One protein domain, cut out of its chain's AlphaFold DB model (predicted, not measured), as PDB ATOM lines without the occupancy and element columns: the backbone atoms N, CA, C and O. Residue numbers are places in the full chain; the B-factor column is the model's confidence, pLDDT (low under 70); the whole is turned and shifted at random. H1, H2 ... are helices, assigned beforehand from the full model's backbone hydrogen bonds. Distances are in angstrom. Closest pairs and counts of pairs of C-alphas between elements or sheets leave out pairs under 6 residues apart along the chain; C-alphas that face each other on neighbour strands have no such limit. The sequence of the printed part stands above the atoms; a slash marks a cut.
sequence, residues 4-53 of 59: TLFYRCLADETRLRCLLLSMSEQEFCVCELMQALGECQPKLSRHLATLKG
ATOM      1  N   THR A   4      55.553  -7.659  96.859       92.06
ATOM      2  CA  THR A   4      56.168  -7.840  95.536       92.06
ATOM      3  C   THR A   4      56.250  -6.538  94.739       92.06
ATOM      4  O   THR A   4      57.257  -6.286  94.083       92.06
ATOM      5  N   LEU A   5      55.226  -5.683  94.814       88.12
ATOM      6  CA  LEU A   5      55.236  -4.360  94.189       88.12
ATOM      7  C   LEU A   5      56.227  -3.426  94.896       88.12
ATOM      8  O   LEU A   5      56.944  -2.693  94.227       88.12
ATOM      9  N   PHE A   6      56.328  -3.513  96.226       87.75
ATOM     10  CA  PHE A   6      57.309  -2.764  97.019       87.75
ATOM     11  C   PHE A   6      58.744  -3.070  96.648       87.75
ATOM     12  O   PHE A   6      59.474  -2.165  96.242       87.75
ATOM     13  N   TYR A   7      59.126  -4.338  96.669       90.94
ATOM     14  CA  TYR A   7      60.484  -4.703  96.298       90.94
ATOM     15  C   TYR A   7      60.782  -4.420  94.820       90.94
ATOM     16  O   TYR A   7      61.891  -4.009  94.501       90.94
ATOM     17  N   ARG A   8      59.793  -4.510  93.914       90.38
ATOM     18  CA  ARG A   8      59.958  -4.055  92.519       90.38
ATOM     19  C   ARG A   8      60.196  -2.547  92.414       90.38
ATOM     20  O   ARG A   8      61.048  -2.124  91.633       90.38
ATOM     21  N   CYS A   9      59.493  -1.726  93.195       90.12
ATOM     22  CA  CYS A   9      59.753  -0.286  93.247       90.12
ATOM     23  C   CYS A   9      61.162   0.023  93.776       90.12
ATOM     24  O   CYS A   9      61.769   0.979  93.314       90.12
ATOM     25  N   LEU A  10      61.722  -0.795  94.665       91.50
ATOM     26  CA  LEU A  10      63.082  -0.597  95.178       91.50
ATOM     27  C   LEU A  10      64.186  -1.230  94.314       91.50
ATOM     28  O   LEU A  10      65.349  -0.922  94.509       91.50
ATOM     29  N   ALA A  11      63.862  -2.087  93.346       94.06
ATOM     30  CA  ALA A  11      64.858  -2.833  92.563       94.06
ATOM     31  C   ALA A  11      65.541  -2.034  91.429       94.06
ATOM     32  O   ALA A  11      66.182  -2.623  90.563       94.06
ATOM     33  N   ASP A  12      65.380  -0.713  91.380       95.50
ATOM     34  CA  ASP A  12      65.892   0.143  90.306       95.50
ATOM     35  C   ASP A  12      66.852   1.178  90.864       95.50
ATOM     36  O   ASP A  12      66.534   1.884  91.822       95.50
ATOM     37  N   GLU A  13      68.022   1.267  90.241       95.44
ATOM     38  CA  GLU A  13      69.126   2.091  90.718       95.44
ATOM     39  C   GLU A  13      68.741   3.571  90.818       95.44
ATOM     40  O   GLU A  13      68.955   4.194  91.859       95.44
ATOM     41  N   THR A  14      68.114   4.132  89.779       94.94
ATOM     42  CA  THR A  14      67.688   5.537  89.773       94.94
ATOM     43  C   THR A  14      66.688   5.804  90.900       94.94
ATOM     44  O   THR A  14      66.821   6.800  91.607       94.94
ATOM     45  N   ARG A  15      65.726   4.900  91.141       95.12
ATOM     46  CA  ARG A  15      64.771   5.030  92.258       95.12
ATOM     47  C   ARG A  15      65.448   4.964  93.626       95.12
ATOM     48  O   ARG A  15      65.104   5.762  94.494       95.12
ATOM     49  N   LEU A  16      66.412   4.068  93.823       95.25
ATOM     50  CA  LEU A  16      67.165   3.989  95.080       95.25
ATOM     51  C   LEU A  16      68.000   5.244  95.330       95.25
ATOM     52  O   LEU A  16      68.031   5.748  96.449       95.25
ATOM     53  N   ARG A  17      68.634   5.784  94.286       95.25
ATOM     54  CA  ARG A  17      69.392   7.035  94.383       95.25
ATOM     55  C   ARG A  17      68.478   8.224  94.690       95.25
ATOM     56  O   ARG A  17      68.825   9.026  95.550       95.25
ATOM     57  N   CYS A  18      67.295   8.303  94.071       93.19
ATOM     58  CA  CYS A  18      66.275   9.289  94.446       93.19
ATOM     59  C   CYS A  18      65.883   9.157  95.922       93.19
ATOM     60  O   CYS A  18      65.870  10.158  96.627       93.19
ATOM     61  N   LEU A  19      65.600   7.937  96.391       92.00
ATOM     62  CA  LEU A  19      65.231   7.677  97.784       92.00
ATOM     63  C   LEU A  19      66.330   8.145  98.748       92.00
ATOM     64  O   LEU A  19      66.033   8.847  99.706       92.00
ATOM     65  N   LEU A  20      67.591   7.805  98.467       93.00
ATOM     66  CA  LEU A  20      68.735   8.203  99.288       93.00
ATOM     67  C   LEU A  20      68.867   9.730  99.386       93.00
ATOM     68  O   LEU A  20      69.069  10.253 100.477       93.00
ATOM     69  N   LEU A  21      68.714  10.443  98.266       92.06
ATOM     70  CA  LEU A  21      68.739  11.909  98.253       92.06
ATOM     71  C   LEU A  21      67.541  12.501  99.009       92.06
ATOM     72  O   LEU A  21      67.715  13.430  99.792       92.06
ATOM     73  N   SER A  22      66.343  11.932  98.849       85.88
ATOM     74  CA  SER A  22      65.138  12.356  99.577       85.88
ATOM     75  C   SER A  22      65.184  12.080 101.084       85.88
ATOM     76  O   SER A  22      64.356  12.617 101.810       85.88
ATOM     77  N   MET A  23      66.103  11.236 101.563       88.56
ATOM     78  CA  MET A  23      66.337  11.021 102.996       88.56
ATOM     79  C   MET A  23      67.280  12.060 103.615       88.56
ATOM     80  O   MET A  23      67.445  12.070 104.833       88.56
ATOM     81  N   SER A  24      67.914  12.911 102.807       86.88
ATOM     82  CA  SER A  24      68.635  14.068 103.336       86.88
ATOM     83  C   SER A  24      67.649  15.126 103.851       86.88
ATOM     84  O   SER A  24      66.508  15.184 103.401       86.88
ATOM     85  N   GLU A  25      68.082  15.993 104.769       80.94
ATOM     86  CA  GLU A  25      67.261  17.107 105.286       80.94
ATOM     87  C   GLU A  25      67.027  18.231 104.249       80.94
ATOM     88  O   GLU A  25      66.519  19.299 104.585       80.94
ATOM     89  N   GLN A  26      67.403  18.006 102.986       85.00
ATOM     90  CA  GLN A  26      67.268  18.952 101.889       85.00
ATOM     91  C   GLN A  26      66.099  18.572 100.971       85.00
ATOM     92  O   GLN A  26      65.979  17.436 100.506       85.00
ATOM     93  N   GLU A  27      65.271  19.560 100.637       86.81
ATOM     94  CA  GLU A  27      64.300  19.442  99.554       86.81
ATOM     95  C   GLU A  27      64.995  19.626  98.201       86.81
ATOM     96  O   GLU A  27      65.814  20.527  98.026       86.81
ATOM     97  N   PHE A  28      64.654  18.776  97.230       88.56
ATOM     98  CA  PHE A  28      65.158  18.888  95.863       88.56
ATOM     99  C   PHE A  28      64.008  19.126  94.891       88.56
ATOM    100  O   PHE A  28      63.016  18.390  94.890       88.56
ATOM    101  N   CYS A  29      64.181  20.079  93.980       90.44
ATOM    102  CA  CYS A  29      63.362  20.142  92.782       90.44
ATOM    103  C   CYS A  29      63.805  19.080  91.758       90.44
ATOM    104  O   CYS A  29      64.900  18.510  91.812       90.44
ATOM    105  N   VAL A  30      62.955  18.820  90.761       88.94
ATOM    106  CA  VAL A  30      63.244  17.824  89.714       88.94
ATOM    107  C   VAL A  30      64.522  18.167  88.935       88.94
ATOM    108  O   VAL A  30      65.276  17.264  88.586       88.94
ATOM    109  N   CYS A  31      64.797  19.451  88.689       92.25
ATOM    110  CA  CYS A  31      65.993  19.885  87.961       92.25
ATOM    111  C   CYS A  31      67.288  19.592  88.732       92.25
ATOM    112  O   CYS A  31      68.268  19.149  88.134       92.25
ATOM    113  N   GLU A  32      67.290  19.789  90.049       93.38
ATOM    114  CA  GLU A  32      68.445  19.483  90.901       93.38
ATOM    115  C   GLU A  32      68.701  17.976  90.953       93.38
ATOM    116  O   GLU A  32      69.839  17.535  90.815       93.38
ATOM    117  N   LEU A  33      67.640  17.167  91.044       93.44
ATOM    118  CA  LEU A  33      67.759  15.712  90.958       93.44
ATOM    119  C   LEU A  33      68.286  15.250  89.592       93.44
ATOM    120  O   LEU A  33      69.091  14.325  89.540       93.44
ATOM    121  N   MET A  34      67.886  15.883  88.484       95.38
ATOM    122  CA  MET A  34      68.444  15.569  87.159       95.38
ATOM    123  C   MET A  34      69.951  15.805  87.116       95.38
ATOM    124  O   MET A  34      70.686  14.954  86.618       95.38
ATOM    125  N   GLN A  35      70.407  16.942  87.648       95.06
ATOM    126  CA  GLN A  35      71.827  17.284  87.699       95.06
ATOM    127  C   GLN A  35      72.600  16.324  88.610       95.06
ATOM    128  O   GLN A  35      73.627  15.793  88.199       95.06
ATOM    129  N   ALA A  36      72.082  16.048  89.809       94.38
ATOM    130  CA  ALA A  36      72.718  15.155  90.775       94.38
ATOM    131  C   ALA A  36      72.785  13.698  90.287       94.38
ATOM    132  O   ALA A  36      73.724  12.967  90.610       94.38
ATOM    133  N   LEU A  37      71.784  13.256  89.519       95.00
ATOM    134  CA  LEU A  37      71.677  11.868  89.075       95.00
ATOM    135  C   LEU A  37      72.212  11.620  87.662       95.00
ATOM    136  O   LEU A  37      72.489  10.465  87.336       95.00
ATOM    137  N   GLY A  38      72.406  12.672  86.862       96.31
ATOM    138  CA  GLY A  38      72.812  12.567  85.459       96.31
ATOM    139  C   GLY A  38      71.702  12.016  84.560       96.31
ATOM    140  O   GLY A  38      71.980  11.337  83.576       96.31
ATOM    141  N   GLU A  39      70.441  12.267  84.916       95.88
ATOM    142  CA  GLU A  39      69.266  11.683  84.265       95.88
ATOM    143  C   GLU A  39      68.411  12.746  83.579       95.88
ATOM    144  O   GLU A  39      68.314  13.890  84.025       95.88
ATOM    145  N   CYS A  40      67.728  12.362  82.498       94.50
ATOM    146  CA  CYS A  40      66.802  13.265  81.825       94.50
ATOM    147  C   CYS A  40      65.471  13.389  82.588       94.50
ATOM    148  O   CYS A  40      64.975  12.436  83.197       94.50
ATOM    149  N   GLN A  41      64.852  14.570  82.495       90.88
ATOM    150  CA  GLN A  41      63.605  14.912  83.189       90.88
ATOM    151  C   GLN A  41      62.478  13.877  82.999       90.88
ATOM    152  O   GLN A  41      61.875  13.482  84.004       90.88
ATOM    153  N   PRO A  42      62.189  13.391  81.767       92.31
ATOM    154  CA  PRO A  42      61.054  12.494  81.551       92.31
ATOM    155  C   PRO A  42      61.248  11.140  82.233       92.31
ATOM    156  O   PRO A  42      60.308  10.574  82.796       92.31
ATOM    157  N   LYS A  43      62.485  10.629  82.220       91.62
ATOM    158  CA  LYS A  43      62.846   9.385  82.899       91.62
ATOM    159  C   LYS A  43      62.723   9.567  84.408       91.62
ATOM    160  O   LYS A  43      62.013   8.801  85.059       91.62
ATOM    161  N   LEU A  44      63.319  10.629  84.948       94.25
ATOM    162  CA  LEU A  44      63.307  10.909  86.380       94.25
ATOM    163  C   LEU A  44      61.886  11.074  86.945       94.25
ATOM    164  O   LEU A  44      61.556  10.440  87.946       94.25
ATOM    165  N   SER A  45      61.012  11.838  86.279       91.94
ATOM    166  CA  SER A  45      59.612  11.991  86.715       91.94
ATOM    167  C   SER A  45      58.877  10.653  86.792       91.94
ATOM    168  O   SER A  45      58.117  10.411  87.730       91.94
ATOM    169  N   ARG A  46      59.135   9.736  85.853       92.19
ATOM    170  CA  ARG A  46      58.539   8.393  85.867       92.19
ATOM    171  C   ARG A  46      59.037   7.546  87.040       92.19
ATOM    172  O   ARG A  46      58.239   6.835  87.659       92.19
ATOM    173  N   HIS A  47      60.324   7.637  87.382       93.56
ATOM    174  CA  HIS A  47      60.877   6.991  88.578       93.56
ATOM    175  C   HIS A  47      60.241   7.556  89.860       93.56
ATOM    176  O   HIS A  47      59.795   6.777  90.705       93.56
ATOM    177  N   LEU A  48      60.106   8.882  89.976       92.19
ATOM    178  CA  LEU A  48      59.471   9.539  91.127       92.19
ATOM    179  C   LEU A  48      57.985   9.168  91.272       92.19
ATOM    180  O   LEU A  48      57.528   8.881  92.375       92.19
ATOM    181  N   ALA A  49      57.238   9.091  90.167       89.56
ATOM    182  CA  ALA A  49      55.841   8.649  90.175       89.56
ATOM    183  C   ALA A  49      55.689   7.200  90.671       89.56
ATOM    184  O   ALA A  49      54.752   6.871  91.401       89.56
ATOM    185  N   THR A  50      56.638   6.339  90.294       90.31
ATOM    186  CA  THR A  50      56.680   4.936  90.729       90.31
ATOM    187  C   THR A  50      56.962   4.826  92.231       90.31
ATOM    188  O   THR A  50      56.352   3.999  92.904       90.31
ATOM    189  N   LEU A  51      57.846   5.677  92.769       88.62
ATOM    190  CA  LEU A  51      58.145   5.747  94.205       88.62
ATOM    191  C   LEU A  51      56.969   6.285  95.030       88.62
ATOM    192  O   LEU A  51      56.667   5.729  96.082       88.62
ATOM    193  N   LYS A  52      56.282   7.332  94.551       83.25
ATOM    194  CA  LYS A  52      55.131   7.937  95.248       83.25
ATOM    195  C   LYS A  52      53.877   7.053  95.247       83.25
ATOM    196  O   LYS A  52      52.982   7.281  96.049       83.25
ATOM    197  N   GLY A  53      53.800   6.055  94.363       72.25
ATOM    198  CA  GLY A  53      52.611   5.220  94.215       72.25
ATOM    199  C   GLY A  53      51.470   5.968  93.520       72.25
ATOM    200  O   GLY A  53      50.470   6.297  94.138       72.25
TER     201      GLY A  53
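AT A GLANCE: This is residues 4 to 53 of the 59 residues of the protein "ArsR family transcriptional regulator" of Amphritea opalescens (UniProt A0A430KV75). The longest helix, H4, and the helices H2 and H3 pack as a triangle of crossed helices, while H1 extends the group at one end, near H2 and H4. The 50 printed residues hold four named helices, in the order H1 to H4, and no named strand: all helix. The whole is compact, with a radius of gyration of the C-alphas of 10.5 A, and spans 30 by 25 by 16 A.

IN THESE COORDINATES: H4, residues 41 to 52, is 16.3 A long and ends at C-alpha 52 (55.131, 7.937, 95.248). H2, residues 13 to 22, is 14.1 A long; H3 is residues 30 to 37, 10.3 A. H1, residues 4 to 10, 10.0 A, begins at C-alpha 4 (56.168, -7.840, 95.536).

HOW THE PARTS SIT: H4 touches H2, closest C-alphas Arg 15 and His 47 at 5.7 A, only just about perpendicular at 72 degrees. With residues 41 to 45 alone it touches H3, closest C-alphas Met 34 and Gln 41 at 6.3 A, about perpendicular at 83 degrees. H2 and H3 only just touch, with 3 pairs of C-alphas within 8 A, the closest being Cys 18 and Leu 33 at 7.5 A. H1 is close to but not clearly touching H4, closest C-alphas Cys 9 and Leu 51 at 6.3 A, and is apart from H3. In H1, H2, H3 and H4 every O i to N i+4 pair is within hydrogen-bond range.

THE WHOLE: The printed part has no cut and no long link, and no printed residue is under 70 in pLDDT.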